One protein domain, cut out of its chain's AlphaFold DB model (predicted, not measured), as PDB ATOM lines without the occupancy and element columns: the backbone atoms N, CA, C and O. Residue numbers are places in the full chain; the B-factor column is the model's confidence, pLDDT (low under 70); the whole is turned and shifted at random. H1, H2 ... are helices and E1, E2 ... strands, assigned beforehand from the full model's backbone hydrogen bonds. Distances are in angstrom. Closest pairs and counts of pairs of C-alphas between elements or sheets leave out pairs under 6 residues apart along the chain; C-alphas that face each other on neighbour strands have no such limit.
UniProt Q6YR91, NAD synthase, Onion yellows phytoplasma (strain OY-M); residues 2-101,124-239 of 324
ATOM      1  N   ALA A   2     176.597  95.456 191.390       95.12
ATOM      2  CA  ALA A   2     176.030  94.298 192.118       95.12
ATOM      3  C   ALA A   2     176.633  94.084 193.526       95.12
ATOM      4  O   ALA A   2     175.887  94.037 194.500       95.12
ATOM      5  N   ASN A   3     177.968  94.076 193.642       95.19
ATOM      6  CA  ASN A   3     178.650  94.026 194.942       95.19
ATOM      7  C   ASN A   3     178.206  95.159 195.885       95.19
ATOM      8  O   ASN A   3     177.885  94.926 197.044       95.19
ATOM      9  N   GLU A   4     178.154  96.394 195.382       95.81
ATOM     10  CA  GLU A   4     177.765  97.561 196.186       95.81
ATOM     11  C   GLU A   4     176.334  97.426 196.707       95.81
ATOM     12  O   GLU A   4     176.089  97.742 197.865       95.81
ATOM     13  N   ILE A   5     175.405  96.907 195.896       97.25
ATOM     14  CA  ILE A   5     174.028  96.647 196.331       97.25
ATOM     15  C   ILE A   5     174.016  95.644 197.489       97.25
ATOM     16  O   ILE A   5     173.381  95.911 198.507       97.25
ATOM     17  N   GLN A   6     174.724  94.515 197.363       97.44
ATOM     18  CA  GLN A   6     174.765  93.491 198.414       97.44
ATOM     19  C   GLN A   6     175.345  94.049 199.720       97.44
ATOM     20  O   GLN A   6     174.749  93.895 200.787       97.44
ATOM     21  N   VAL A   7     176.478  94.744 199.618       96.75
ATOM     22  CA  VAL A   7     177.202  95.305 200.760       96.75
ATOM     23  C   VAL A   7     176.419  96.428 201.431       96.75
ATOM     24  O   VAL A   7     176.250  96.416 202.646       96.75
ATOM     25  N   LEU A   8     175.891  97.391 200.674       97.12
ATOM     26  CA  LEU A   8     175.129  98.503 201.246       97.12
ATOM     27  C   LEU A   8     173.800  98.037 201.849       97.12
ATOM     28  O   LEU A   8     173.372  98.583 202.869       97.12
ATOM     29  N   ALA A   9     173.161  97.020 201.267       95.94
ATOM     30  CA  ALA A   9     171.933  96.460 201.813       95.94
ATOM     31  C   ALA A   9     172.177  95.759 203.156       95.94
ATOM     32  O   ALA A   9     171.470  96.045 204.126       95.94
ATOM     33  N   LEU A  10     173.212  94.913 203.250       95.81
ATOM     34  CA  LEU A  10     173.578  94.286 204.521       95.81
ATOM     35  C   LEU A  10     174.039  95.337 205.540       95.81
ATOM     36  O   LEU A  10     173.560  95.334 206.670       95.81
ATOM     37  N   LYS A  11     174.884  96.291 205.133       95.44
ATOM     38  CA  LYS A  11     175.303  97.432 205.962       95.44
ATOM     39  C   LYS A  11     174.101  98.145 206.594       95.44
ATOM     40  O   LYS A  11     174.079  98.354 207.800       95.44
ATOM     41  N   THR A  12     173.097  98.487 205.785       94.19
ATOM     42  CA  THR A  12     171.884  99.190 206.240       94.19
ATOM     43  C   THR A  12     171.053  98.329 207.190       94.19
ATOM     44  O   THR A  12     170.523  98.818 208.183       94.19
ATOM     45  N   LYS A  13     170.946  97.021 206.926       91.69
ATOM     46  CA  LYS A  13     170.259  96.094 207.834       91.69
ATOM     47  C   LYS A  13     170.966  96.036 209.193       91.69
ATOM     48  O   LYS A  13     170.304  96.079 210.221       91.69
ATOM     49  N   LEU A  14     172.297  96.004 209.198       91.25
ATOM     50  CA  LEU A  14     173.113  95.909 210.408       91.25
ATOM     51  C   LEU A  14     173.249  97.209 211.194       91.25
ATOM     52  O   LEU A  14     173.471  97.141 212.400       91.25
ATOM     53  N   SER A  15     173.141  98.377 210.556       90.56
ATOM     54  CA  SER A  15     173.117  99.655 211.279       90.56
ATOM     55  C   SER A  15     171.856  99.811 212.125       90.56
ATOM     56  O   SER A  15     171.877 100.508 213.131       90.56
ATOM     57  N   ASN A  16     170.773  99.142 211.725       86.12
ATOM     58  CA  ASN A  16     169.472  99.221 212.383       86.12
ATOM     59  C   ASN A  16     169.237  98.073 213.378       86.12
ATOM     60  O   ASN A  16     168.160  97.985 213.959       86.12
ATOM     61  N   LEU A  17     170.216  97.176 213.549       84.00
ATOM     62  CA  LEU A  17     170.118  96.007 214.417       84.00
ATOM     63  C   LEU A  17     171.281  95.973 215.409       84.00
ATOM     64  O   LEU A  17     172.452  95.959 215.017       84.00
ATOM     65  N   ASN A  18     170.943  95.866 216.694       81.44
ATOM     66  CA  ASN A  18     171.894  95.531 217.750       81.44
ATOM     67  C   ASN A  18     172.021  94.003 217.882       81.44
ATOM     68  O   ASN A  18     171.678  93.424 218.907       81.44
ATOM     69  N   ALA A  19     172.423  93.350 216.790       80.62
ATOM     70  CA  ALA A  19     172.540  91.901 216.704       80.62
ATOM     71  C   ALA A  19     173.908  91.491 216.149       80.62
ATOM     72  O   ALA A  19     174.440  92.140 215.239       80.62
ATOM     73  N   LYS A  20     174.440  90.384 216.675       87.12
ATOM     74  CA  LYS A  20     175.594  89.682 216.102       87.12
ATOM     75  C   LYS A  20     175.163  88.925 214.849       87.12
ATOM     76  O   LYS A  20     173.992  88.589 214.691       87.12
ATOM     77  N   ILE A  21     176.094  88.639 213.951       90.44
ATOM     78  CA  ILE A  21     175.809  87.846 212.756       90.44
ATOM     79  C   ILE A  21     176.308  86.432 212.937       90.44
ATOM     80  O   ILE A  21     177.435  86.234 213.375       90.44
ATOM     81  N   ILE A  22     175.499  85.472 212.505       89.62
ATOM     82  CA  ILE A  22     175.910  84.084 212.355       89.62
ATOM     83  C   ILE A  22     175.842  83.710 210.875       89.62
ATOM     84  O   ILE A  22     174.864  84.016 210.193       89.62
ATOM     85  N   VAL A  23     176.870  83.036 210.369       89.75
ATOM     86  CA  VAL A  23     176.849  82.392 209.051       89.75
ATOM     87  C   VAL A  23     177.455  81.000 209.152       89.75
ATOM     88  O   VAL A  23     178.494  80.813 209.780       89.75
ATOM     89  N   GLU A  24     176.824  80.021 208.517       87.88
ATOM     90  CA  GLU A  24     177.414  78.697 208.327       87.88
ATOM     91  C   GLU A  24     178.135  78.660 206.978       87.88
ATOM     92  O   GLU A  24     177.573  79.064 205.957       87.88
ATOM     93  N   ILE A  25     179.383  78.186 206.971       89.12
ATOM     94  CA  ILE A  25     180.188  78.093 205.753       89.12
ATOM     95  C   ILE A  25     180.570  76.645 205.478       89.12
ATOM     96  O   ILE A  25     181.069  75.924 206.341       89.12
ATOM     97  N   THR A  26     180.372  76.252 204.225       87.94
ATOM     98  CA  THR A  26     180.721  74.954 203.657       87.94
ATOM     99  C   THR A  26     181.621  75.147 202.428       87.94
ATOM    100  O   THR A  26     182.215  76.205 202.214       87.94
ATOM    101  N   GLU A  27     181.727  74.125 201.579       86.75
ATOM    102  CA  GLU A  27     182.465  74.191 200.310       86.75
ATOM    103  C   GLU A  27     181.717  74.928 199.192       86.75
ATOM    104  O   GLU A  27     182.241  75.088 198.087       86.75
ATOM    105  N   ASN A  28     180.481  75.370 199.445       88.69
ATOM    106  CA  ASN A  28     179.689  76.057 198.439       88.69
ATOM    107  C   ASN A  28     180.280  77.446 198.137       88.69
ATOM    108  O   ASN A  28     180.607  78.230 199.027       88.69
ATOM    109  N   ILE A  29     180.381  77.776 196.850       90.38
ATOM    110  CA  ILE A  29     180.880  79.072 196.380       90.38
ATOM    111  C   ILE A  29     179.994  80.240 196.837       90.38
ATOM    112  O   ILE A  29     180.502  81.337 197.066       90.38
ATOM    113  N   ASN A  30     178.691  80.015 197.029       93.75
ATOM    114  CA  ASN A  30     177.795  81.042 197.546       93.75
ATOM    115  C   ASN A  30     178.188  81.476 198.967       93.75
ATOM    116  O   ASN A  30     178.053  82.651 199.302       93.75
ATOM    117  N   ASP A  31     178.705  80.549 199.780       92.62
ATOM    118  CA  ASP A  31     179.108  80.808 201.166       92.62
ATOM    119  C   ASP A  31     180.296  81.769 201.195       92.62
ATOM    120  O   ASP A  31     180.329  82.702 201.996       92.62
ATOM    121  N   LEU A  32     181.237  81.601 200.256       91.38
ATOM    122  CA  LEU A  32     182.336  82.543 200.079       91.38
ATOM    123  C   LEU A  32     181.820  83.932 199.694       91.38
ATOM    124  O   LEU A  32     182.309  84.926 200.227       91.38
ATOM    125  N   LEU A  33     180.852  84.022 198.778       95.06
ATOM    126  CA  LEU A  33     180.296  85.319 198.391       95.06
ATOM    127  C   LEU A  33     179.624  85.997 199.593       95.06
ATOM    128  O   LEU A  33     179.874  87.176 199.844       95.06
ATOM    129  N   THR A  34     178.855  85.243 200.385       95.75
ATOM    130  CA  THR A  34     178.259  85.733 201.635       95.75
ATOM    131  C   THR A  34     179.327  86.230 202.608       95.75
ATOM    132  O   THR A  34     179.194  87.331 203.143       95.75
ATOM    133  N   LEU A  35     180.410  85.468 202.795       93.75
ATOM    134  CA  LEU A  35     181.534  85.841 203.653       93.75
ATOM    135  C   LEU A  35     182.173  87.162 203.195       93.75
ATOM    136  O   LEU A  35     182.385  88.061 204.007       93.75
ATOM    137  N   VAL A  36     182.433  87.313 201.892       93.75
ATOM    138  CA  VAL A  36     183.005  88.539 201.314       93.75
ATOM    139  C   VAL A  36     182.105  89.745 201.543       93.75
ATOM    140  O   VAL A  36     182.585  90.782 202.009       93.75
ATOM    141  N   VAL A  37     180.809  89.612 201.264       95.81
ATOM    142  CA  VAL A  37     179.839  90.692 201.471       95.81
ATOM    143  C   VAL A  37     179.747  91.070 202.951       95.81
ATOM    144  O   VAL A  37     179.719  92.261 203.273       95.81
ATOM    145  N   ALA A  38     179.752  90.089 203.859       94.88
ATOM    146  CA  ALA A  38     179.726  90.324 205.302       94.88
ATOM    147  C   ALA A  38     180.957  91.111 205.767       94.88
ATOM    148  O   ALA A  38     180.806  92.181 206.355       94.88
ATOM    149  N   PHE A  39     182.167  90.669 205.417       93.31
ATOM    150  CA  PHE A  39     183.400  91.386 205.759       93.31
ATOM    151  C   PHE A  39     183.421  92.826 205.238       93.31
ATOM    152  O   PHE A  39     183.786  93.744 205.973       93.31
ATOM    153  N   GLN A  40     183.021  93.043 203.981       94.12
ATOM    154  CA  GLN A  40     182.963  94.391 203.411       94.12
ATOM    155  C   GLN A  40     181.945  95.267 204.153       94.12
ATOM    156  O   GLN A  40     182.220  96.432 204.433       94.12
ATOM    157  N   SER A  41     180.802  94.697 204.537       94.94
ATOM    158  CA  SER A  41     179.775  95.405 205.306       94.94
ATOM    159  C   SER A  41     180.264  95.785 206.707       94.94
ATOM    160  O   SER A  41     180.055  96.920 207.130       94.94
ATOM    161  N   PHE A  42     180.969  94.884 207.403       92.88
ATOM    162  CA  PHE A  42     181.583  95.165 208.709       92.88
ATOM    163  C   PHE A  42     182.644  96.250 208.614       92.88
ATOM    164  O   PHE A  42     182.627  97.193 209.401       92.88
ATOM    165  N   SER A  43     183.519  96.156 207.610       92.06
ATOM    166  CA  SER A  43     184.562  97.150 207.370       92.06
ATOM    167  C   SER A  43     183.972  98.545 207.138       92.06
ATOM    168  O   SER A  43     184.461  99.516 207.709       92.06
ATOM    169  N   LEU A  44     182.876  98.652 206.377       93.81
ATOM    170  CA  LEU A  44     182.185  99.926 206.143       93.81
ATOM    171  C   LEU A  44     181.428 100.463 207.363       93.81
ATOM    172  O   LEU A  44     181.209 101.671 207.444       93.81
ATOM    173  N   LEU A  45     180.981  99.593 208.273       93.38
ATOM    174  CA  LEU A  45     180.343  99.996 209.532       93.38
ATOM    175  C   LEU A  45     181.339 100.265 210.656       93.38
ATOM    176  O   LEU A  45     180.928 100.787 211.685       93.38
ATOM    177  N   GLN A  46     182.605  99.877 210.482       91.88
ATOM    178  CA  GLN A  46     183.593  99.829 211.562       91.88
ATOM    179  C   GLN A  46     183.102  98.982 212.756       91.88
ATOM    180  O   GLN A  46     183.439  99.261 213.904       91.88
ATOM    181  N   LYS A  47     182.291  97.943 212.490       88.94
ATOM    182  CA  LYS A  47     181.855  96.986 213.518       88.94
ATOM    183  C   LYS A  47     183.006  96.034 213.876       88.94
ATOM    184  O   LYS A  47     183.753  95.641 212.974       88.94
ATOM    185  N   PRO A  48     183.138  95.628 215.150       89.06
ATOM    186  CA  PRO A  48     184.142  94.649 215.547       89.06
ATOM    187  C   PRO A  48     183.857  93.301 214.875       89.06
ATOM    188  O   PRO A  48     182.713  92.856 214.808       89.06
ATOM    189  N   LEU A  49     184.901  92.627 214.387       87.50
ATOM    190  CA  LEU A  49     184.771  91.299 213.772       87.50
ATOM    191  C   LEU A  49     184.374  90.204 214.779       87.50
ATOM    192  O   LEU A  49     183.960  89.128 214.366       87.50
ATOM    193  N   GLU A  50     184.432  90.493 216.080       84.56
ATOM    194  CA  GLU A  50     183.932  89.630 217.160       84.56
ATOM    195  C   GLU A  50     182.408  89.431 217.105       84.56
ATOM    196  O   GLU A  50     181.895  88.399 217.537       84.56
ATOM    197  N   ASP A  51     181.680  90.391 216.525       86.69
ATOM    198  CA  ASP A  51     180.238  90.278 216.289       86.69
ATOM    199  C   ASP A  51     179.912  89.457 215.034       86.69
ATOM    200  O   ASP A  51     178.738  89.237 214.726       86.69
ATOM    201  N   PHE A  52     180.931  89.008 214.295       90.31
ATOM    202  CA  PHE A  52     180.780  88.112 213.161       90.31
ATOM    203  C   PHE A  52     181.179  86.688 213.551       90.31
ATOM    204  O   PHE A  52     182.353  86.375 213.719       90.31
ATOM    205  N   ILE A  53     180.180  85.819 213.676       88.50
ATOM    206  CA  ILE A  53     180.331  84.422 214.067       88.50
ATOM    207  C   ILE A  53     180.225  83.549 212.817       88.50
ATOM    208  O   ILE A  53     179.209  83.550 212.117       88.50
ATOM    209  N   VAL A  54     181.269  82.768 212.552       89.25
ATOM    210  CA  VAL A  54     181.308  81.806 211.447       89.25
ATOM    211  C   VAL A  54     181.266  80.382 211.988       89.25
ATOM    212  O   VAL A  54     182.111  79.987 212.785       89.25
ATOM    213  N   ILE A  55     180.314  79.578 211.534       86.56
ATOM    214  CA  ILE A  55     180.205  78.165 211.903       86.56
ATOM    215  C   ILE A  55     180.850  77.323 210.806       86.56
ATOM    216  O   ILE A  55     180.487  77.428 209.632       86.56
ATOM    217  N   LEU A  56     181.817  76.493 211.203       84.38
ATOM    218  CA  LEU A  56     182.506  75.538 210.343       84.38
ATOM    219  C   LEU A  56     182.298  74.114 210.862       84.38
ATOM    220  O   LEU A  56     182.908  73.704 211.853       84.38
ATOM    221  N   ASN A  57     181.504  73.333 210.136       82.75
ATOM    222  CA  ASN A  57     181.337  71.906 210.391       82.75
ATOM    223  C   ASN A  57     182.237  71.108 209.419       82.75
ATOM    224  O   ASN A  57     181.919  71.048 208.230       82.75
ATOM    225  N   PRO A  58     183.342  70.478 209.873       81.62
ATOM    226  CA  PRO A  58     184.287  69.756 209.024       81.62
ATOM    227  C   PRO A  58     183.660  68.542 208.324       81.62
ATOM    228  O   PRO A  58     184.198  68.098 207.312       81.62
ATOM    229  N   LEU A  59     182.519  68.026 208.806       81.94
ATOM    230  CA  LEU A  59     181.773  66.949 208.144       81.94
ATOM    231  C   LEU A  59     181.081  67.424 206.859       81.94
ATOM    232  O   LEU A  59     180.744  66.609 206.004       81.94
ATOM    233  N   LEU A  60     180.873  68.736 206.709       81.75
ATOM    234  CA  LEU A  60     180.295  69.342 205.507       81.75
ATOM    235  C   LEU A  60     181.344  69.660 204.430       81.75
ATOM    236  O   LEU A  60     180.970  70.171 203.369       81.75
ATOM    237  N   PHE A  61     182.621  69.361 204.695       86.25
ATOM    238  CA  PHE A  61     183.735  69.540 203.768       86.25
ATOM    239  C   PHE A  61     184.217  68.186 203.242       86.25
ATOM    240  O   PHE A  61     184.747  67.355 203.982       86.25
ATOM    241  N   SER A  62     184.077  67.976 201.936       88.94
ATOM    242  CA  SER A  62     184.638  66.816 201.236       88.94
ATOM    243  C   SER A  62     186.167  66.917 201.142       88.94
ATOM    244  O   SER A  62     186.883  65.919 201.217       88.94
ATOM    245  N   ASN A  63     186.684  68.135 200.996       90.25
ATOM    246  CA  ASN A  63     188.085  68.501 200.940       90.25
ATOM    247  C   ASN A  63     188.536  69.089 202.284       90.25
ATOM    248  O   ASN A  63     188.401  70.281 202.567       90.25
ATOM    249  N   GLN A  64     189.177  68.253 203.097       91.38
ATOM    250  CA  GLN A  64     189.684  68.661 204.408       91.38
ATOM    251  C   GLN A  64     190.766  69.753 204.336       91.38
ATOM    252  O   GLN A  64     190.911  70.542 205.268       91.38
ATOM    253  N   THR A  65     191.491  69.872 203.219       92.62
ATOM    254  CA  THR A  65     192.423  70.990 203.007       92.62
ATOM    255  C   THR A  65     191.680  72.317 202.871       92.62
ATOM    256  O   THR A  65     192.169  73.331 203.364       92.62
ATOM    257  N   HIS A  66     190.495  72.332 202.247       92.62
ATOM    258  CA  HIS A  66     189.662  73.537 202.179       92.62
ATOM    259  C   HIS A  66     189.254  73.981 203.583       92.62
ATOM    260  O   HIS A  66     189.494  75.133 203.939       92.62
ATOM    261  N   TYR A  67     188.730  73.059 204.394       91.81
ATOM    262  CA  TYR A  67     188.358  73.338 205.784       91.81
ATOM    263  C   TYR A  67     189.509  73.988 206.571       91.81
ATOM    264  O   TYR A  67     189.319  75.056 207.154       91.81
ATOM    265  N   GLN A  68     190.711  73.397 206.538       92.12
ATOM    266  CA  GLN A  68     191.853  73.935 207.289       92.12
ATOM    267  C   GLN A  68     192.283  75.313 206.787       92.12
ATOM    268  O   GLN A  68     192.426  76.238 207.579       92.12
ATOM    269  N   LEU A  69     192.396  75.498 205.468       93.56
ATOM    270  CA  LEU A  69     192.768  76.795 204.900       93.56
ATOM    271  C   LEU A  69     191.761  77.898 205.249       93.56
ATOM    272  O   LEU A  69     192.154  79.044 205.469       93.56
ATOM    273  N   LEU A  70     190.466  77.571 205.275       92.12
ATOM    274  CA  LEU A  70     189.419  78.513 205.654       92.12
ATOM    275  C   LEU A  70     189.480  78.845 207.151       92.12
ATOM    276  O   LEU A  70     189.371  80.013 207.514       92.12
ATOM    277  N   LYS A  71     189.700  77.841 208.003       91.00
ATOM    278  CA  LYS A  71     189.881  78.022 209.446       91.00
ATOM    279  C   LYS A  71     191.077  78.930 209.750       91.00
ATOM    280  O   LYS A  71     190.912  79.930 210.446       91.00
ATOM    281  N   ASP A  72     192.236  78.645 209.162       91.38
ATOM    282  CA  ASP A  72     193.458  79.445 209.325       91.38
ATOM    283  C   ASP A  72     193.250  80.889 208.840       91.38
ATOM    284  O   ASP A  72     193.698  81.856 209.466       91.38
ATOM    285  N   PHE A  73     192.523  81.059 207.732       91.75
ATOM    286  CA  PHE A  73     192.167  82.374 207.210       91.75
ATOM    287  C   PHE A  73     191.287  83.165 208.188       91.75
ATOM    288  O   PHE A  73     191.583  84.329 208.458       91.75
ATOM    289  N   LEU A  74     190.237  82.554 208.747       90.38
ATOM    290  CA  LEU A  74     189.348  83.213 209.711       90.38
ATOM    291  C   LEU A  74     190.084  83.582 211.004       90.38
ATOM    292  O   LEU A  74     189.920  84.701 211.492       90.38
ATOM    293  N   GLN A  75     190.961  82.699 211.494       88.50
ATOM    294  CA  GLN A  75     191.852  82.968 212.628       88.50
ATOM    295  C   GLN A  75     192.745  84.180 212.373       88.50
ATOM    296  O   GLN A  75     192.801  85.096 213.188       88.50
ATOM    297  N   THR A  76     193.381  84.228 211.201       89.12
ATOM    298  CA  THR A  76     194.257  85.341 210.807       89.12
ATOM    299  C   THR A  76     193.501  86.671 210.733       89.12
ATOM    300  O   THR A  76     194.080  87.733 210.953       89.12
ATOM    301  N   LYS A  77     192.200  86.638 210.426       86.94
ATOM    302  CA  LYS A  77     191.342  87.829 210.392       86.94
ATOM    303  C   LYS A  77     190.783  88.244 211.746       86.94
ATOM    304  O   LYS A  77     190.182  89.311 211.812       86.94
ATOM    305  N   GLY A  78     190.966  87.440 212.791       82.06
ATOM    306  CA  GLY A  78     190.333  87.680 214.085       82.06
ATOM    307  C   GLY A  78     188.809  87.546 214.030       82.06
ATOM    308  O   GLY A  78     188.117  88.163 214.831       82.06
ATOM    309  N   VAL A  79     188.276  86.781 213.068       83.19
ATOM    310  CA  VAL A  79     186.846  86.451 213.039       83.19
ATOM    311  C   VAL A  79     186.588  85.307 213.996       83.19
ATOM    312  O   VAL A  79     187.282  84.280 213.971       83.19
ATOM    313  N   PHE A  80     185.560  85.470 214.819       74.56
ATOM    314  CA  PHE A  80     185.146  84.409 215.709       74.56
ATOM    315  C   PHE A  80     184.569  83.252 214.890       74.56
ATOM    316  O   PHE A  80     183.662  83.431 214.077       74.56
ATOM    317  N   HIS A  81     185.107  82.052 215.083       74.19
ATOM    318  CA  HIS A  81     184.652  80.876 214.358       74.19
ATOM    319  C   HIS A  81     184.501  79.686 215.296       74.19
ATOM    320  O   HIS A  81     185.346  79.428 216.152       74.19
ATOM    321  N   ILE A  82     183.410  78.955 215.104       70.31
ATOM    322  CA  ILE A  82     183.064  77.758 215.860       70.31
ATOM    323  C   ILE A  82     183.390  76.559 214.974       70.31
ATOM    324  O   ILE A  82     182.952  76.484 213.827       70.31
ATOM    325  N   CYS A  83     184.198  75.638 215.493       62.50
ATOM    326  CA  CYS A  83     184.559  74.394 214.819       62.50
ATOM    327  C   CYS A  83     183.936  73.219 215.564       62.50
ATOM    328  O   CYS A  83     184.431  72.846 216.625       62.50
ATOM    329  N   GLU A  84     182.902  72.604 215.003       60.34
ATOM    330  CA  GLU A  84     182.235  71.468 215.642       60.34
ATOM    331  C   GLU A  84     182.420  70.203 214.829       60.34
ATOM    332  O   GLU A  84     182.030  70.140 213.675       60.34
ATOM    333  N   SER A  85     182.997  69.169 215.436       45.03
ATOM    334  CA  SER A  85     183.257  67.873 214.797       45.03
ATOM    335  C   SER A  85     182.043  66.924 214.773       45.03
ATOM    336  O   SER A  85     182.189  65.750 214.442       45.03
ATOM    337  N   SER A  86     180.864  67.402 215.171       46.53
ATOM    338  CA  SER A  86     179.576  66.690 215.221       46.53
ATOM    339  C   SER A  86     178.437  67.691 214.967       46.53
ATOM    340  O   SER A  86     178.712  68.886 214.955       46.53
ATOM    341  N   PHE A  87     177.181  67.240 214.798       50.19
ATOM    342  CA  PHE A  87     176.000  68.133 214.825       50.19
ATOM    343  C   PHE A  87     176.116  69.142 215.971       50.19
ATOM    344  O   PHE A  87     176.606  68.739 217.037       50.19
ATOM    345  N   LEU A  88     175.677  70.392 215.747       50.69
ATOM    346  CA  LEU A  88     175.853  71.508 216.685       50.69
ATOM    347  C   LEU A  88     175.646  71.040 218.122       50.69
ATOM    348  O   LEU A  88     174.533  70.653 218.507       50.69
ATOM    349  N   LYS A  89     176.725  71.010 218.917       51.69
ATOM    350  CA  LYS A  89     176.624  70.653 220.329       51.69
ATOM    351  C   LYS A  89     175.963  71.848 220.975       51.69
ATOM    352  O   LYS A  89     176.626  72.786 221.395       51.69
ATOM    353  N   LYS A  90     174.628  71.802 221.029       54.78
ATOM    354  CA  LYS A  90     173.753  72.884 221.495       54.78
ATOM    355  C   LYS A  90     174.297  73.553 222.754       54.78
ATOM    356  O   LYS A  90     174.278  74.766 222.826       54.78
ATOM    357  N   LYS A  91     174.858  72.777 223.683       51.88
ATOM    358  CA  LYS A  91     175.497  73.267 224.906       51.88
ATOM    359  C   LYS A  91     176.690  74.205 224.662       51.88
ATOM    360  O   LYS A  91     176.760  75.251 225.280       51.88
ATOM    361  N   ASP A  92     177.596  73.887 223.741       52.03
ATOM    362  CA  ASP A  92     178.782  74.711 223.471       52.03
ATOM    363  C   ASP A  92     178.392  76.034 222.788       52.03
ATOM    364  O   ASP A  92     178.915  77.094 223.138       52.03
ATOM    365  N   LEU A  93     177.413  75.996 221.873       60.12
ATOM    366  CA  LEU A  93     176.849  77.210 221.281       60.12
ATOM    367  C   LEU A  93     176.067  78.027 222.321       60.12
ATOM    368  O   LEU A  93     176.262  79.231 222.411       60.12
ATOM    369  N   LEU A  94     175.203  77.405 223.122       58.53
ATOM    370  CA  LEU A  94     174.403  78.102 224.135       58.53
ATOM    371  C   LEU A  94     175.287  78.705 225.233       58.53
ATOM    372  O   LEU A  94     175.124  79.883 225.540       58.53
ATOM    373  N   ALA A  95     176.283  77.974 225.740       56.25
ATOM    374  CA  ALA A  95     177.301  78.502 226.649       56.25
ATOM    375  C   ALA A  95     178.020  79.713 226.061       56.25
ATOM    376  O   ALA A  95     178.138  80.746 226.718       56.25
ATOM    377  N   PHE A  96     178.454  79.616 224.805       55.22
ATOM    378  CA  PHE A  96     179.156  80.705 224.138       55.22
ATOM    379  C   PHE A  96     178.276  81.944 223.927       55.22
ATOM    380  O   PHE A  96     178.732  83.075 224.090       55.22
ATOM    381  N   LEU A  97     177.001  81.752 223.593       56.56
ATOM    382  CA  LEU A  97     176.050  82.851 223.432       56.56
ATOM    383  C   LEU A  97     175.581  83.431 224.781       56.56
ATOM    384  O   LEU A  97     174.770  84.359 224.783       56.56
ATOM    385  N   GLY A  98     176.090  82.917 225.911       50.06
ATOM    386  CA  GLY A  98     175.705  83.337 227.260       50.06
ATOM    387  C   GLY A  98     174.289  82.902 227.640       50.06
ATOM    388  O   GLY A  98     173.609  83.596 228.389       50.06
ATOM    389  N   LEU A  99     173.821  81.795 227.063       53.41
ATOM    390  CA  LEU A  99     172.481  81.229 227.233       53.41
ATOM    391  C   LEU A  99     172.474  79.959 228.102       53.41
ATOM    392  O   LEU A  99     171.395  79.491 228.462       53.41
ATOM    393  N   ASP A 100     173.640  79.417 228.475       44.47
ATOM    394  CA  ASP A 100     173.724  78.353 229.482       44.47
ATOM    395  C   ASP A 100     173.695  78.957 230.887       44.47
ATOM    396  O   ASP A 100     174.631  79.624 231.322       44.47
ATOM    397  N   LYS A 101     172.643  78.653 231.649       43.19
ATOM    398  CA  LYS A 101     172.688  78.784 233.105       43.19
ATOM    399  C   LYS A 101     173.271  77.510 233.705       43.19
ATOM    400  O   LYS A 101     172.543  76.570 234.010       43.19
ATOM    401  N   ILE A 124     164.684  88.869 238.178       34.72
ATOM    402  CA  ILE A 124     163.742  87.742 238.233       34.72
ATOM    403  C   ILE A 124     163.013  87.564 236.889       34.72
ATOM    404  O   ILE A 124     162.793  86.428 236.467       34.72
ATOM    405  N   ASN A 125     162.685  88.649 236.175       33.03
ATOM    406  CA  ASN A 125     162.064  88.571 234.848       33.03
ATOM    407  C   ASN A 125     163.033  88.053 233.777       33.03
ATOM    408  O   ASN A 125     162.683  87.110 233.071       33.03
ATOM    409  N   GLU A 126     164.267  88.565 233.710       35.09
ATOM    410  CA  GLU A 126     165.295  88.020 232.807       35.09
ATOM    411  C   GLU A 126     165.622  86.562 233.150       35.09
ATOM    412  O   GLU A 126     165.837  85.725 232.265       35.09
ATOM    413  N   ALA A 127     165.626  86.214 234.441       31.92
ATOM    414  CA  ALA A 127     165.901  84.857 234.870       31.92
ATOM    415  C   ALA A 127     164.787  83.864 234.505       31.92
ATOM    416  O   ALA A 127     165.099  82.713 234.180       31.92
ATOM    417  N   ASN A 128     163.532  84.311 234.533       33.12
ATOM    418  CA  ASN A 128     162.369  83.527 234.133       33.12
ATOM    419  C   ASN A 128     162.247  83.423 232.607       33.12
ATOM    420  O   ASN A 128     162.002  82.324 232.117       33.12
ATOM    421  N   GLU A 129     162.506  84.498 231.855       34.59
ATOM    422  CA  GLU A 129     162.523  84.478 230.382       34.59
ATOM    423  C   GLU A 129     163.619  83.557 229.833       34.59
ATOM    424  O   GLU A 129     163.392  82.783 228.906       34.59
ATOM    425  N   THR A 130     164.807  83.572 230.444       34.97
ATOM    426  CA  THR A 130     165.902  82.653 230.082       34.97
ATOM    427  C   THR A 130     165.600  81.197 230.451       34.97
ATOM    428  O   THR A 130     166.019  80.290 229.733       34.97
ATOM    429  N   ALA A 131     164.848  80.945 231.527       34.50
ATOM    430  CA  ALA A 131     164.425  79.600 231.918       34.50
ATOM    431  C   ALA A 131     163.313  79.041 231.011       34.50
ATOM    432  O   ALA A 131     163.332  77.853 230.682       34.50
ATOM    433  N   THR A 132     162.376  79.883 230.555       38.75
ATOM    434  CA  THR A 132     161.379  79.497 229.544       38.75
ATOM    435  C   THR A 132     162.042  79.244 228.193       38.75
ATOM    436  O   THR A 132     161.804  78.194 227.604       38.75
ATOM    437  N   LEU A 133     162.984  80.103 227.781       39.69
ATOM    438  CA  LEU A 133     163.801  79.918 226.575       39.69
ATOM    439  C   LEU A 133     164.531  78.567 226.584       39.69
ATOM    440  O   LEU A 133     164.521  77.835 225.600       39.69
ATOM    441  N   PHE A 134     165.139  78.205 227.716       37.16
ATOM    442  CA  PHE A 134     165.875  76.951 227.876       37.16
ATOM    443  C   PHE A 134     164.961  75.713 227.823       37.16
ATOM    444  O   PHE A 134     165.319  74.692 227.228       37.16
ATOM    445  N   ASN A 135     163.758  75.798 228.397       41.16
ATOM    446  CA  ASN A 135     162.750  74.740 228.293       41.16
ATOM    447  C   ASN A 135     162.211  74.597 226.858       41.16
ATOM    448  O   ASN A 135     162.043  73.472 226.381       41.16
ATOM    449  N   ASP A 136     162.040  75.704 226.134       43.56
ATOM    450  CA  ASP A 136     161.632  75.702 224.727       43.56
ATOM    451  C   ASP A 136     162.730  75.116 223.819       43.56
ATOM    452  O   ASP A 136     162.448  74.287 222.950       43.56
ATOM    453  N   ILE A 137     164.005  75.424 224.091       42.88
ATOM    454  CA  ILE A 137     165.186  74.841 223.423       42.88
ATOM    455  C   ILE A 137     165.294  73.323 223.643       42.88
ATOM    456  O   ILE A 137     165.661  72.583 222.720       42.88
ATOM    457  N   ASN A 138     164.941  72.827 224.831       40.88
ATOM    458  CA  ASN A 138     164.903  71.389 225.101       40.88
ATOM    459  C   ASN A 138     163.736  70.695 224.378       40.88
ATOM    460  O   ASN A 138     163.923  69.595 223.853       40.88
ATOM    461  N   ASN A 139     162.584  71.354 224.225       39.75
ATOM    462  CA  ASN A 139     161.460  70.855 223.419       39.75
ATOM    463  C   ASN A 139     161.752  70.847 221.904       39.75
ATOM    464  O   ASN A 139     161.166  70.072 221.155       39.75
ATOM    465  N   ILE A 140     162.721  71.626 221.425       42.34
ATOM    466  CA  ILE A 140     163.171  71.585 220.021       42.34
ATOM    467  C   ILE A 140     163.900  70.271 219.681       42.34
ATOM    468  O   ILE A 140     163.983  69.897 218.511       42.34
ATOM    469  N   SER A 141     164.397  69.531 220.683       39.25
ATOM    470  CA  SER A 141     165.032  68.214 220.487       39.25
ATOM    471  C   SER A 141     164.069  67.122 220.005       39.25
ATOM    472  O   SER A 141     164.496  66.178 219.338       39.25
ATOM    473  N   THR A 142     162.771  67.252 220.290       35.00
ATOM    474  CA  THR A 142     161.757  66.279 219.866       35.00
ATOM    475  C   THR A 142     161.232  66.585 218.460       35.00
ATOM    476  O   THR A 142     161.025  65.657 217.681       35.00
ATOM    477  N   LEU A 143     161.149  67.864 218.069       33.19
ATOM    478  CA  LEU A 143     160.745  68.316 216.723       33.19
ATOM    479  C   LEU A 143     161.821  68.125 215.635       33.19
ATOM    480  O   LEU A 143     161.498  68.056 214.449       33.19
ATOM    481  N   SER A 144     163.102  68.024 216.008       38.88
ATOM    482  CA  SER A 144     164.206  67.774 215.068       38.88
ATOM    483  C   SER A 144     164.187  66.376 214.435       38.88
ATOM    484  O   SER A 144     164.785  66.182 213.377       38.88
ATOM    485  N   ASN A 145     163.481  65.416 215.039       35.88
ATOM    486  CA  ASN A 145     163.518  64.013 214.616       35.88
ATOM    487  C   ASN A 145     162.542  63.676 213.473       35.88
ATOM    488  O   ASN A 145     162.761  62.697 212.767       35.88
ATOM    489  N   GLU A 146     161.508  64.490 213.230       35.00
ATOM    490  CA  GLU A 146     160.491  64.209 212.197       35.00
ATOM    491  C   GLU A 146     160.855  64.724 210.785       35.00
ATOM    492  O   GLU A 146     160.167  64.397 209.822       35.00
ATOM    493  N   LEU A 147     161.942  65.496 210.616       36.84
ATOM    494  CA  LEU A 147     162.286  66.165 209.342       36.84
ATOM    495  C   LEU A 147     163.613  65.737 208.679       36.84
ATOM    496  O   LEU A 147     164.042  66.351 207.698       36.84
ATOM    497  N   ALA A 148     164.280  64.691 209.161       36.25
ATOM    498  CA  ALA A 148     165.622  64.341 208.697       36.25
ATOM    499  C   ALA A 148     165.625  63.592 207.347       36.25
ATOM    500  O   ALA A 148     165.537  62.368 207.297       36.25
ATOM    501  N   SER A 149     165.804  64.328 206.244       35.25
ATOM    502  CA  SER A 149     166.318  63.752 204.983       35.25
ATOM    503  C   SER A 149     167.721  64.253 204.603       35.25
ATOM    504  O   SER A 149     168.354  63.662 203.728       35.25
ATOM    505  N   CYS A 150     168.264  65.273 205.287       38.16
ATOM    506  CA  CYS A 150     169.652  65.716 205.122       38.16
ATOM    507  C   CYS A 150     170.197  66.424 206.378       38.16
ATOM    508  O   CYS A 150     169.505  67.227 206.997       38.16
ATOM    509  N   SER A 151     171.451  66.148 206.747       46.72
ATOM    510  CA  SER A 151     172.108  66.675 207.956       46.72
ATOM    511  C   SER A 151     172.346  68.192 207.935       46.72
ATOM    512  O   SER A 151     172.233  68.823 208.980       46.72
ATOM    513  N   LYS A 152     172.592  68.790 206.755       50.50
ATOM    514  CA  LYS A 152     172.746  70.254 206.573       50.50
ATOM    515  C   LYS A 152     171.503  71.052 206.973       50.50
ATOM    516  O   LYS A 152     171.606  72.198 207.396       50.50
ATOM    517  N   ASP A 153     170.325  70.453 206.840       56.72
ATOM    518  CA  ASP A 153     169.076  71.149 207.134       56.72
ATOM    519  C   ASP A 153     168.815  71.254 208.637       56.72
ATOM    520  O   ASP A 153     168.083  72.147 209.061       56.72
ATOM    521  N   LEU A 154     169.440  70.399 209.453       55.41
ATOM    522  CA  LEU A 154     169.230  70.366 210.899       55.41
ATOM    523  C   LEU A 154     169.954  71.508 211.619       55.41
ATOM    524  O   LEU A 154     169.346  72.191 212.444       55.41
ATOM    525  N   ASP A 155     171.214  71.749 211.252       63.31
ATOM    526  CA  ASP A 155     172.036  72.832 211.797       63.31
ATOM    527  C   ASP A 155     171.428  74.195 211.415       63.31
ATOM    528  O   ASP A 155     171.153  75.030 212.277       63.31
ATOM    529  N   GLN A 156     171.060  74.376 210.142       67.38
ATOM    530  CA  GLN A 156     170.349  75.571 209.671       67.38
ATOM    531  C   GLN A 156     169.001  75.780 210.366       67.38
ATOM    532  O   GLN A 156     168.639  76.910 210.684       67.38
ATOM    533  N   VAL A 157     168.228  74.717 210.602       67.44
ATOM    534  CA  VAL A 157     166.962  74.816 211.340       67.44
ATOM    535  C   VAL A 157     167.199  75.280 212.774       67.44
ATOM    536  O   VAL A 157     166.507  76.187 213.233       67.44
ATOM    537  N   PHE A 158     168.178  74.697 213.464       67.88
ATOM    538  CA  PHE A 158     168.502  75.066 214.838       67.88
ATOM    539  C   PHE A 158     168.967  76.522 214.946       67.88
ATOM    540  O   PHE A 158     168.484  77.254 215.806       67.88
ATOM    541  N   LEU A 159     169.832  76.977 214.038       70.56
ATOM    542  CA  LEU A 159     170.314  78.359 214.032       70.56
ATOM    543  C   LEU A 159     169.198  79.378 213.788       70.56
ATOM    544  O   LEU A 159     169.200  80.444 214.398       70.56
ATOM    545  N   LYS A 160     168.230  79.056 212.923       70.25
ATOM    546  CA  LYS A 160     167.061  79.919 212.675       70.25
ATOM    547  C   LYS A 160     166.197  80.067 213.916       70.25
ATOM    548  O   LYS A 160     165.768  81.175 214.232       70.25
ATOM    549  N   GLU A 161     165.953  78.956 214.596       70.38
ATOM    550  CA  GLU A 161     165.169  78.926 215.824       70.38
ATOM    551  C   GLU A 161     165.863  79.731 216.925       70.38
ATOM    552  O   GLU A 161     165.279  80.645 217.496       70.38
ATOM    553  N   LEU A 162     167.159  79.492 217.126       70.19
ATOM    554  CA  LEU A 162     167.979  80.222 218.086       70.19
ATOM    555  C   LEU A 162     167.993  81.733 217.820       70.19
ATOM    556  O   LEU A 162     167.832  82.534 218.742       70.19
ATOM    557  N   ALA A 163     168.173  82.136 216.560       71.56
ATOM    558  CA  ALA A 163     168.163  83.543 216.179       71.56
ATOM    559  C   ALA A 163     166.792  84.183 216.457       71.56
ATOM    560  O   ALA A 163     166.732  85.294 216.980       71.56
ATOM    561  N   SER A 164     165.704  83.453 216.185       71.81
ATOM    562  CA  SER A 164     164.340  83.905 216.469       71.81
ATOM    563  C   SER A 164     164.051  84.074 217.952       71.81
ATOM    564  O   SER A 164     163.407  85.039 218.345       71.81
ATOM    565  N   GLN A 165     164.485  83.112 218.757       67.50
ATOM    566  CA  GLN A 165     164.182  83.040 220.178       67.50
ATOM    567  C   GLN A 165     164.976  84.064 220.989       67.50
ATOM    568  O   GLN A 165     164.458  84.682 221.913       67.50
ATOM    569  N   THR A 166     166.242  84.266 220.634       68.50
ATOM    570  CA  THR A 166     167.141  85.149 221.388       68.50
ATOM    571  C   THR A 166     167.041  86.606 220.961       68.50
ATOM    572  O   THR A 166     167.440  87.478 221.725       68.50
ATOM    573  N   GLN A 167     166.608  86.871 219.722       71.75
ATOM    574  CA  GLN A 167     166.593  88.188 219.071       71.75
ATOM    575  C   GLN A 167     167.945  88.933 219.038       71.75
ATOM    576  O   GLN A 167     168.023  90.074 218.585       71.75
ATOM    577  N   LYS A 168     169.030  88.273 219.458       77.12
ATOM    578  CA  LYS A 168     170.396  88.816 219.555       77.12
ATOM    579  C   LYS A 168     171.241  88.523 218.316       77.12
ATOM    580  O   LYS A 168     172.346  89.052 218.194       77.12
ATOM    581  N   PHE A 169     170.733  87.695 217.400       83.19
ATOM    582  CA  PHE A 169     171.464  87.242 216.221       83.19
ATOM    583  C   PHE A 169     170.694  87.489 214.925       83.19
ATOM    584  O   PHE A 169     169.465  87.427 214.877       83.19
ATOM    585  N   LEU A 170     171.453  87.733 213.860       89.44
ATOM    586  CA  LEU A 170     170.998  87.711 212.480       89.44
ATOM    587  C   LEU A 170     171.711  86.567 211.755       89.44
ATOM    588  O   LEU A 170     172.929  86.596 211.587       89.44
ATOM    589  N   LEU A 171     170.956  85.572 211.305       89.88
ATOM    590  CA  LEU A 171     171.476  84.475 210.500       89.88
ATOM    591  C   LEU A 171     171.585  84.898 209.032       89.88
ATOM    592  O   LEU A 171     170.599  85.337 208.433       89.88
ATOM    593  N   LEU A 172     172.760  84.723 208.428       92.56
ATOM    594  CA  LEU A 172     172.934  84.881 206.988       92.56
ATOM    595  C   LEU A 172     172.707  83.560 206.257       92.56
ATOM    596  O   LEU A 172     173.445  82.596 206.439       92.56
ATOM    597  N   GLU A 173     171.719  83.554 205.369       90.69
ATOM    598  CA  GLU A 173     171.557  82.500 204.374       90.69
ATOM    599  C   GLU A 173     172.443  82.752 203.147       90.69
ATOM    600  O   GLU A 173     172.807  83.881 202.808       90.69
ATOM    601  N   ASN A 174     172.746  81.666 202.445       90.81
ATOM    602  CA  ASN A 174     173.670  81.607 201.314       90.81
ATOM    603  C   ASN A 174     173.007  81.134 200.007       90.81
ATOM    604  O   ASN A 174     173.668  81.106 198.974       90.81
ATOM    605  N   ASN A 175     171.715  80.791 199.996       92.31
ATOM    606  CA  ASN A 175     171.034  80.375 198.765       92.31
ATOM    607  C   ASN A 175     170.938  81.542 197.775       92.31
ATOM    608  O   ASN A 175     170.359  82.577 198.091       92.31
ATOM    609  N   ASN A 176     171.472  81.374 196.571       95.12
ATOM    610  CA  ASN A 176     171.429  82.418 195.554       95.12
ATOM    611  C   ASN A 176     170.078  82.426 194.797       95.12
ATOM    612  O   ASN A 176     169.219  81.568 195.018       95.12
ATOM    613  N   PHE A 177     169.866  83.380 193.888       95.62
ATOM    614  CA  PHE A 177     168.603  83.529 193.147       95.62
ATOM    615  C   PHE A 177     168.178  82.240 192.420       95.62
ATOM    616  O   PHE A 177     167.003  81.865 192.431       95.62
ATOM    617  N   SER A 178     169.136  81.532 191.824       95.56
ATOM    618  CA  SER A 178     168.911  80.300 191.065       95.56
ATOM    619  C   SER A 178     168.603  79.108 191.977       95.56
ATOM    620  O   SER A 178     167.726  78.296 191.675       95.56
ATOM    621  N   ASP A 179     169.257  79.028 193.134       94.62
ATOM    622  CA  ASP A 179     168.974  78.026 194.165       94.62
ATOM    623  C   ASP A 179     167.556  78.182 194.731       94.62
ATOM    624  O   ASP A 179     166.812  77.207 194.874       94.62
ATOM    625  N   MET A 180     167.140  79.424 194.984       92.94
ATOM    626  CA  MET A 180     165.787  79.752 195.440       92.94
ATOM    627  C   MET A 180     164.729  79.461 194.364       92.94
ATOM    628  O   MET A 180     163.622  79.007 194.674       92.94
ATOM    629  N   ALA A 181     165.057  79.666 193.084       94.38
ATOM    630  CA  ALA A 181     164.190  79.297 191.965       94.38
ATOM    631  C   ALA A 181     163.879  77.790 191.953       94.38
ATOM    632  O   ALA A 181     162.753  77.387 191.657       94.38
ATOM    633  N   LEU A 182     164.846  76.964 192.351       93.56
ATOM    634  CA  LEU A 182     164.705  75.511 192.442       93.56
ATOM    635  C   LEU A 182     164.218  75.015 193.812       93.56
ATOM    636  O   LEU A 182     164.047  73.812 193.994       93.56
ATOM    637  N   GLY A 183     163.954  75.914 194.766       88.81
ATOM    638  CA  GLY A 183     163.437  75.549 196.084       88.81
ATOM    639  C   GLY A 183     164.467  74.916 197.013       88.81
ATOM    640  O   GLY A 183     164.104  74.061 197.823       88.81
ATOM    641  N   LYS A 184     165.742  75.298 196.895       88.19
ATOM    642  CA  LYS A 184     166.796  74.867 197.830       88.19
ATOM    643  C   LYS A 184     166.765  75.619 199.166       88.19
ATOM    644  O   LYS A 184     167.513  75.290 200.075       88.19
ATOM    645  N   ASN A 185     165.902  76.623 199.301       78.50
ATOM    646  CA  ASN A 185     165.721  77.342 200.551       78.50
ATOM    647  C   ASN A 185     164.846  76.547 201.539       78.50
ATOM    648  O   ASN A 185     163.874  75.895 201.147       78.50
ATOM    649  N   ASN A 186     165.171  76.642 202.828       66.31
ATOM    650  CA  ASN A 186     164.464  75.909 203.877       66.31
ATOM    651  C   ASN A 186     163.133  76.593 204.237       66.31
ATOM    652  O   ASN A 186     163.129  77.794 204.511       66.31
ATOM    653  N   PRO A 187     161.999  75.865 204.239       56.47
ATOM    654  CA  PRO A 187     160.676  76.464 204.397       56.47
ATOM    655  C   PRO A 187     160.360  76.750 205.874       56.47
ATOM    656  O   PRO A 187     159.750  75.898 206.506       56.47
ATOM    657  N   ARG A 188     160.748  77.903 206.450       62.22
ATOM    658  CA  ARG A 188     160.363  78.292 207.836       62.22
ATOM    659  C   ARG A 188     160.232  79.808 208.064       62.22
ATOM    660  O   ARG A 188     160.663  80.604 207.237       62.22
ATOM    661  N   SER A 189     159.599  80.166 209.187       52.12
ATOM    662  CA  SER A 189     158.869  81.416 209.467       52.12
ATOM    663  C   SER A 189     159.598  82.487 210.299       52.12
ATOM    664  O   SER A 189     158.946  83.390 210.815       52.12
ATOM    665  N   HIS A 190     160.925  82.441 210.435       60.88
ATOM    666  CA  HIS A 190     161.665  83.368 211.313       60.88
ATOM    667  C   HIS A 190     162.294  84.530 210.529       60.88
ATOM    668  O   HIS A 190     163.509  84.632 210.395       60.88
ATOM    669  N   TYR A 191     161.458  85.389 209.940       66.88
ATOM    670  CA  TYR A 191     161.899  86.377 208.941       66.88
ATOM    671  C   TYR A 191     162.747  87.524 209.493       66.88
ATOM    672  O   TYR A 191     163.582  88.060 208.764       66.88
ATOM    673  N   ASP A 192     162.543  87.910 210.753       70.50
ATOM    674  CA  ASP A 192     163.191  89.098 211.324       70.50
ATOM    675  C   ASP A 192     164.672  88.866 211.644       70.50
ATOM    676  O   ASP A 192     165.477  89.802 211.596       70.50
ATOM    677  N   HIS A 193     165.035  87.600 211.858       81.06
ATOM    678  CA  HIS A 193     166.354  87.161 212.308       81.06
ATOM    679  C   HIS A 193     167.129  86.388 211.239       81.06
ATOM    680  O   HIS A 193     168.159  85.786 211.533       81.06
ATOM    681  N   ILE A 194     166.665  86.424 209.988       88.06
ATOM    682  CA  ILE A 194     167.341  85.814 208.842       88.06
ATOM    683  C   ILE A 194     167.499  86.862 207.738       88.06
ATOM    684  O   ILE A 194     166.599  87.660 207.483       88.06
ATOM    685  N   TYR A 195     168.633  86.855 207.044       92.75
ATOM    686  CA  TYR A 195     168.863  87.692 205.871       92.75
ATOM    687  C   TYR A 195     169.671  86.944 204.813       92.75
ATOM    688  O   TYR A 195     170.586  86.198 205.132       92.75
ATOM    689  N   ASN A 196     169.361  87.145 203.537       94.31
ATOM    690  CA  ASN A 196     170.055  86.491 202.436       94.31
ATOM    691  C   ASN A 196     170.631  87.531 201.475       94.31
ATOM    692  O   ASN A 196     169.923  88.113 200.652       94.31
ATOM    693  N   VAL A 197     171.944  87.741 201.552       96.06
ATOM    694  CA  VAL A 197     172.657  88.713 200.709       96.06
ATOM    695  C   VAL A 197     172.745  88.300 199.237       96.06
ATOM    696  O   VAL A 197     172.982  89.151 198.381       96.06
ATOM    697  N   ASN A 198     172.538  87.018 198.927       96.50
ATOM    698  CA  ASN A 198     172.640  86.460 197.577       96.50
ATOM    699  C   ASN A 198     171.273  86.283 196.900       96.50
ATOM    700  O   ASN A 198     171.214  85.824 195.759       96.50
ATOM    701  N   ALA A 199     170.175  86.682 197.553       93.81
ATOM    702  CA  ALA A 199     168.812  86.426 197.082       93.81
ATOM    703  C   ALA A 199     168.513  86.966 195.671       93.81
ATOM    704  O   ALA A 199     167.643  86.438 194.986       93.81
ATOM    705  N   GLY A 200     169.212  88.017 195.231       94.56
ATOM    706  CA  GLY A 200     169.075  88.611 193.897       94.56
ATOM    707  C   GLY A 200     170.164  88.222 192.891       94.56
ATOM    708  O   GLY A 200     170.201  88.801 191.807       94.56
ATOM    709  N   VAL A 201     171.071  87.304 193.241       96.94
ATOM    710  CA  VAL A 201     172.271  86.983 192.454       96.94
ATOM    711  C   VAL A 201     172.129  85.595 191.816       96.94
ATOM    712  O   VAL A 201     172.080  84.615 192.550       96.94
ATOM    713  N   PRO A 202     172.031  85.459 190.482       96.00
ATOM    714  CA  PRO A 202     171.986  84.152 189.819       96.00
ATOM    715  C   PRO A 202     173.361  83.473 189.809       96.00
ATOM    716  O   PRO A 202     174.380  84.152 189.957       96.00
ATOM    717  N   ASN A 203     173.403  82.154 189.583       95.50
ATOM    718  CA  ASN A 203     174.638  81.359 189.556       95.50
ATOM    719  C   ASN A 203     175.726  82.014 188.696       95.50
ATOM    720  O   ASN A 203     176.834  82.252 189.175       95.50
ATOM    721  N   VAL A 204     175.407  82.372 187.448       94.50
ATOM    722  CA  VAL A 204     176.380  82.983 186.526       94.50
ATOM    723  C   VAL A 204     176.991  84.257 187.117       94.50
ATOM    724  O   VAL A 204     178.195  84.463 187.008       94.50
ATOM    725  N   LEU A 205     176.200  85.079 187.813       95.81
ATOM    726  CA  LEU A 205     176.707  86.295 188.449       95.81
ATOM    727  C   LEU A 205     177.519  86.001 189.718       95.81
ATOM    728  O   LEU A 205     178.486  86.713 189.975       95.81
ATOM    729  N   VAL A 206     177.185  84.955 190.485       95.69
ATOM    730  CA  VAL A 206     178.006  84.512 191.629       95.69
ATOM    731  C   VAL A 206     179.434  84.212 191.171       95.69
ATOM    732  O   VAL A 206     180.382  84.683 191.796       95.69
ATOM    733  N   LYS A 207     179.602  83.493 190.052       93.88
ATOM    734  CA  LYS A 207     180.926  83.218 189.470       93.88
ATOM    735  C   LYS A 207     181.694  84.497 189.173       93.88
ATOM    736  O   LYS A 207     182.817  84.644 189.648       93.88
ATOM    737  N   GLU A 208     181.095  85.407 188.412       94.06
ATOM    738  CA  GLU A 208     181.767  86.642 187.997       94.06
ATOM    739  C   GLU A 208     182.126  87.527 189.199       94.06
ATOM    740  O   GLU A 208     183.234  88.060 189.272       94.06
ATOM    741  N   LEU A 209     181.238  87.626 190.194       95.31
ATOM    742  CA  LEU A 209     181.512  88.356 191.433       95.31
ATOM    743  C   LEU A 209     182.665  87.731 192.218       95.31
ATOM    744  O   LEU A 209     183.551  88.446 192.680       95.31
ATOM    745  N   LEU A 210     182.696  86.407 192.354       94.19
ATOM    746  CA  LEU A 210     183.779  85.735 193.065       94.19
ATOM    747  C   LEU A 210     185.119  85.894 192.354       94.19
ATOM    748  O   LEU A 210     186.107  86.191 193.022       94.19
ATOM    749  N   LEU A 211     185.166  85.753 191.026       92.50
ATOM    750  CA  LEU A 211     186.385  86.015 190.254       92.50
ATOM    751  C   LEU A 211     186.865  87.452 190.476       92.50
ATOM    752  O   LEU A 211     188.018  87.653 190.858       92.50
ATOM    753  N   TYR A 212     185.957  88.425 190.375       93.69
ATOM    754  CA  TYR A 212     186.241  89.826 190.680       93.69
ATOM    755  C   TYR A 212     186.819  90.013 192.095       93.69
ATOM    756  O   TYR A 212     187.840  90.681 192.278       93.69
ATOM    757  N   HIS A 213     186.213  89.399 193.114       92.88
ATOM    758  CA  HIS A 213     186.672  89.516 194.499       92.88
ATOM    759  C   HIS A 213     188.021  88.837 194.747       92.88
ATOM    760  O   HIS A 213     188.854  89.383 195.476       92.88
ATOM    761  N   LEU A 214     188.253  87.678 194.132       91.94
ATOM    762  CA  LEU A 214     189.516  86.952 194.215       91.94
ATOM    763  C   LEU A 214     190.638  87.740 193.535       91.94
ATOM    764  O   LEU A 214     191.740  87.820 194.077       91.94
ATOM    765  N   GLU A 215     190.376  88.360 192.384       91.56
ATOM    766  CA  GLU A 215     191.335  89.212 191.676       91.56
ATOM    767  C   GLU A 215     191.700  90.457 192.477       91.56
ATOM    768  O   GLU A 215     192.882  90.685 192.742       91.56
ATOM    769  N   LYS A 216     190.696  91.221 192.927       88.25
ATOM    770  CA  LYS A 216     190.905  92.437 193.730       88.25
ATOM    771  C   LYS A 216     191.503  92.150 195.103       88.25
ATOM    772  O   LYS A 216     192.134  93.025 195.683       88.25
ATOM    773  N   ASN A 217     191.304  90.935 195.613       82.50
ATOM    774  CA  ASN A 217     191.815  90.455 196.890       82.50
ATOM    775  C   ASN A 217     191.469  91.369 198.081       82.50
ATOM    776  O   ASN A 217     192.292  91.572 198.970       82.50
ATOM    777  N   TYR A 218     190.243  91.910 198.115       73.06
ATOM    778  CA  TYR A 218     189.786  92.825 199.176       73.06
ATOM    779  C   TYR A 218     189.966  92.253 200.584       73.06
ATOM    780  O   TYR A 218     190.330  92.973 201.507       73.06
ATOM    781  N   LEU A 219     189.738  90.949 200.743       78.25
ATOM    782  CA  LEU A 219     189.895  90.278 202.027       78.25
ATOM    783  C   LEU A 219     191.336  89.861 202.324       78.25
ATOM    784  O   LEU A 219     191.573  89.274 203.370       78.25
ATOM    785  N   GLN A 220     192.299  90.120 201.435       85.62
ATOM    786  CA  GLN A 220     193.662  89.585 201.530       85.62
ATOM    787  C   GLN A 220     193.639  88.073 201.822       85.62
ATOM    788  O   GLN A 220     194.196  87.599 202.812       85.62
ATOM    789  N   ILE A 221     192.901  87.331 200.995       86.44
ATOM    790  CA  ILE A 221     192.779  85.878 201.095       86.44
ATOM    791  C   ILE A 221     194.165  85.273 200.872       86.44
ATOM    792  O   ILE A 221     194.873  85.653 199.933       86.44
ATOM    793  N   ALA A 222     194.543  84.319 201.726       88.62
ATOM    794  CA  ALA A 222     195.815  83.621 201.610       88.62
ATOM    795  C   ALA A 222     195.967  82.994 200.204       88.62
ATOM    796  O   ALA A 222     194.995  82.433 199.685       88.62
ATOM    797  N   PRO A 223     197.163  83.027 199.582       91.38
ATOM    798  CA  PRO A 223     197.352  82.555 198.206       91.38
ATOM    799  C   PRO A 223     196.851  81.126 197.950       91.38
ATOM    800  O   PRO A 223     196.250  80.861 196.908       91.38
ATOM    801  N   ALA A 224     197.047  80.217 198.912       93.00
ATOM    802  CA  ALA A 224     196.579  78.834 198.821       93.00
ATOM    803  C   ALA A 224     195.043  78.740 198.772       93.00
ATOM    804  O   ALA A 224     194.495  78.084 197.885       93.00
ATOM    805  N   LEU A 225     194.350  79.451 199.669       91.62
ATOM    806  CA  LEU A 225     192.886  79.490 199.711       91.62
ATOM    807  C   LEU A 225     192.307  80.184 198.470       91.62
ATOM    808  O   LEU A 225     191.342  79.702 197.882       91.62
ATOM    809  N   LYS A 226     192.944  81.267 198.006       92.69
ATOM    810  CA  LYS A 226     192.579  81.951 196.758       92.69
ATOM    811  C   LYS A 226     192.652  81.001 195.560       92.69
ATOM    812  O   LYS A 226     191.692  80.926 194.797       92.69
ATOM    813  N   LYS A 227     193.747  80.247 195.411       93.06
ATOM    814  CA  LYS A 227     193.915  79.267 194.324       93.06
ATOM    815  C   LYS A 227     192.856  78.163 194.381       93.06
ATOM    816  O   LYS A 227     192.333  77.762 193.342       93.06
ATOM    817  N   LEU A 228     192.521  77.696 195.585       93.56
ATOM    818  CA  LEU A 228     191.475  76.696 195.795       93.56
ATOM    819  C   LEU A 228     190.110  77.220 195.336       93.56
ATOM    820  O   LEU A 228     189.443  76.560 194.544       93.56
ATOM    821  N   TYR A 229     189.721  78.428 195.747       92.12
ATOM    822  CA  TYR A 229     188.450  79.013 195.319       92.12
ATOM    823  C   TYR A 229     188.407  79.361 193.832       92.12
ATOM    824  O   TYR A 229     187.366  79.180 193.211       92.12
ATOM    825  N   GLN A 230     189.518  79.792 193.226       92.19
ATOM    826  CA  GLN A 230     189.588  79.971 191.771       92.19
ATOM    827  C   GLN A 230     189.277  78.662 191.037       92.19
ATOM    828  O   GLN A 230     188.501  78.668 190.083       92.19
ATOM    829  N   LYS A 231     189.822  77.539 191.518       92.62
ATOM    830  CA  LYS A 231     189.519  76.210 190.980       92.62
ATOM    831  C   LYS A 231     188.046  75.839 191.188       92.62
ATOM    832  O   LYS A 231     187.379  75.484 190.224       92.62
ATOM    833  N   LEU A 232     187.518  76.006 192.405       90.56
ATOM    834  CA  LEU A 232     186.106  75.731 192.698       90.56
ATOM    835  C   LEU A 232     185.168  76.543 191.798       90.56
ATOM    836  O   LEU A 232     184.231  75.997 191.234       90.56
ATOM    837  N   VAL A 233     185.424  77.838 191.619       90.38
ATOM    838  CA  VAL A 233     184.595  78.714 190.779       90.38
ATOM    839  C   VAL A 233     184.633  78.292 189.303       90.38
ATOM    840  O   VAL A 233     183.612  78.371 188.615       90.38
ATOM    841  N   GLN A 234     185.782  77.817 188.815       87.25
ATOM    842  CA  GLN A 234     185.917  77.292 187.453       87.25
ATOM    843  C   GLN A 234     185.170  75.967 187.256       87.25
ATOM    844  O   GLN A 234     184.544  75.782 186.215       87.25
ATOM    845  N   GLU A 235     185.199  75.071 188.244       87.00
ATOM    846  CA  GLU A 235     184.579  73.740 188.164       87.00
ATOM    847  C   GLU A 235     183.064  73.760 188.428       87.00
ATOM    848  O   GLU A 235     182.319  72.966 187.854       87.00
ATOM    849  N   ASN A 236     182.591  74.666 189.288       79.50
ATOM    850  CA  ASN A 236     181.220  74.638 189.800       79.50
ATOM    851  C   ASN A 236     180.194  75.164 188.779       79.50
ATOM    852  O   ASN A 236     179.104  74.609 188.637       79.50
ATOM    853  N   ILE A 237     180.546  76.190 187.993       78.25
ATOM    854  CA  ILE A 237     179.640  76.728 186.964       78.25
ATOM    855  C   ILE A 237     179.883  76.034 185.636       78.25
ATOM    856  O   ILE A 237     180.652  76.483 184.783       78.25
ATOM    857  N   ASN A 238     179.167  74.930 185.479       86.12
ATOM    858  CA  ASN A 238     179.082  74.177 184.242       86.12
ATOM    859  C   ASN A 238     178.005  74.748 183.298       86.12
ATOM    860  O   ASN A 238     177.160  75.565 183.673       86.12
ATOM    861  N   GLN A 239     178.006  74.262 182.054       90.00
ATOM    862  CA  GLN A 239     177.027  74.640 181.028       90.00
ATOM    863  C   GLN A 239     175.576  74.437 181.492       90.00
ATOM    864  O   GLN A 239     174.695  75.195 181.094       90.00
TER     865      GLN A 239
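This is residues 2 to 101 and 124 to 239 of the 324 residues of the protein "NAD synthase" of Onion yellows phytoplasma (strain OY-M) (UniProt Q6YR91). A twisted parallel sheet of five strands makes the core, with H1, H2 and H3 over one face and H6 over the other. The helical hairpin of H8 and H9 packs on H2 and H3 at one end of the domain, and H5 lies toward the other end beyond H6, with the small H4 near H6. The printed part has 216 residues with nine named helices and five named strands, in the order H1 E1 H2 E2 H3 E3 H4 H5 H6 E4 H7 E5 H8 H9; the class is mixed, and the sheet's order is E3 E2 E1 E4 E5. The whole is compact, with a radius of gyration of the C-alphas of 17.3 A and spans of 54 by 39 by 32 A.

H1, residues 2 to 15, touches H2, residues 29 to 45, at a steep tilt of 56 degrees; the closest C-alphas, of Lys 11 and Ser 41, are 5.0 A apart. The sheet has inner strands E1, residues 20 to 25, E2, residues 52 to 56, and E4, residues 169 to 173, and edge strands E3, residues 80 to 83, and E5, residues 194 to 196. Within hydrogen-bond range are N 54 and O 80 of E2 and E3, 2.9 A, N 53 and O 21 of E2 and E1, 2.8 A, N 170 and O 20 of E4 and E1, 2.8 A, and N 195 and O 171 of E5 and E4, 2.8 A. H1, H2 and H3, residues 64 to 76, are on one face and H6, residues 152 to 166, on the opposite face: three layers, helices on both faces of a sheet. E1 H2 E2, E2 H3 E3 and E4 H7 E5, with H7 at residues 177 to 181, are strand-helix-strand units, parallel neighbour strands with a helix between them in the chain, each with a right-handed crossover. H8, residues 203 to 216, and H9, residues 223 to 236, form a helical hairpin at a shallow tilt of 20 degrees, closest at the C-alphas of Lys 207 and Val 233, 6.0 A. H2 touches H8 with residues 29 to 36 alone, closest at the C-alphas of Leu 33 and Leu 210, 6.4 A. H3 touches H9 with residues 66 to 70 alone, closest at the C-alphas of Leu 69 and Leu 225, 5.8 A. H5, residues 124 to 143, is close to but not clearly touching H6, closest at the C-alphas of Leu 133 and Gln 165, 7.1 A. H4, residues 90 to 96, and H6 are near each other, with 7 pairs of C-alphas within 10 A. Every O i to N i+4 pair is within hydrogen-bond range in H1, H2, H3, H4, H7, H8 and H9, against 13 of 16 in H5 and 10 of 11 in H6.

H1 begins at C-alpha 2, (176.030, 94.298, 192.118), and is 20.1 A long. E1 measures 16.2 A, H2 24.7 A, H5 29.1 A and H6 21.7 A. H9 ends at C-alpha 236, (181.220, 74.638, 189.800).

The C-alphas farthest apart, of Ile 124 and Gln 239, are 60.2 A apart. Residues 102 to 123 are not printed; C-alphas 101 and 124 are 13.7 A apart across this cut. The link from H7 to E5 is long, with 12 residues. Mean pLDDT of the printed part is 77.3; it is under 70 at residues 83 to 101, 124 to 158, 165 to 166 and 186 to 191.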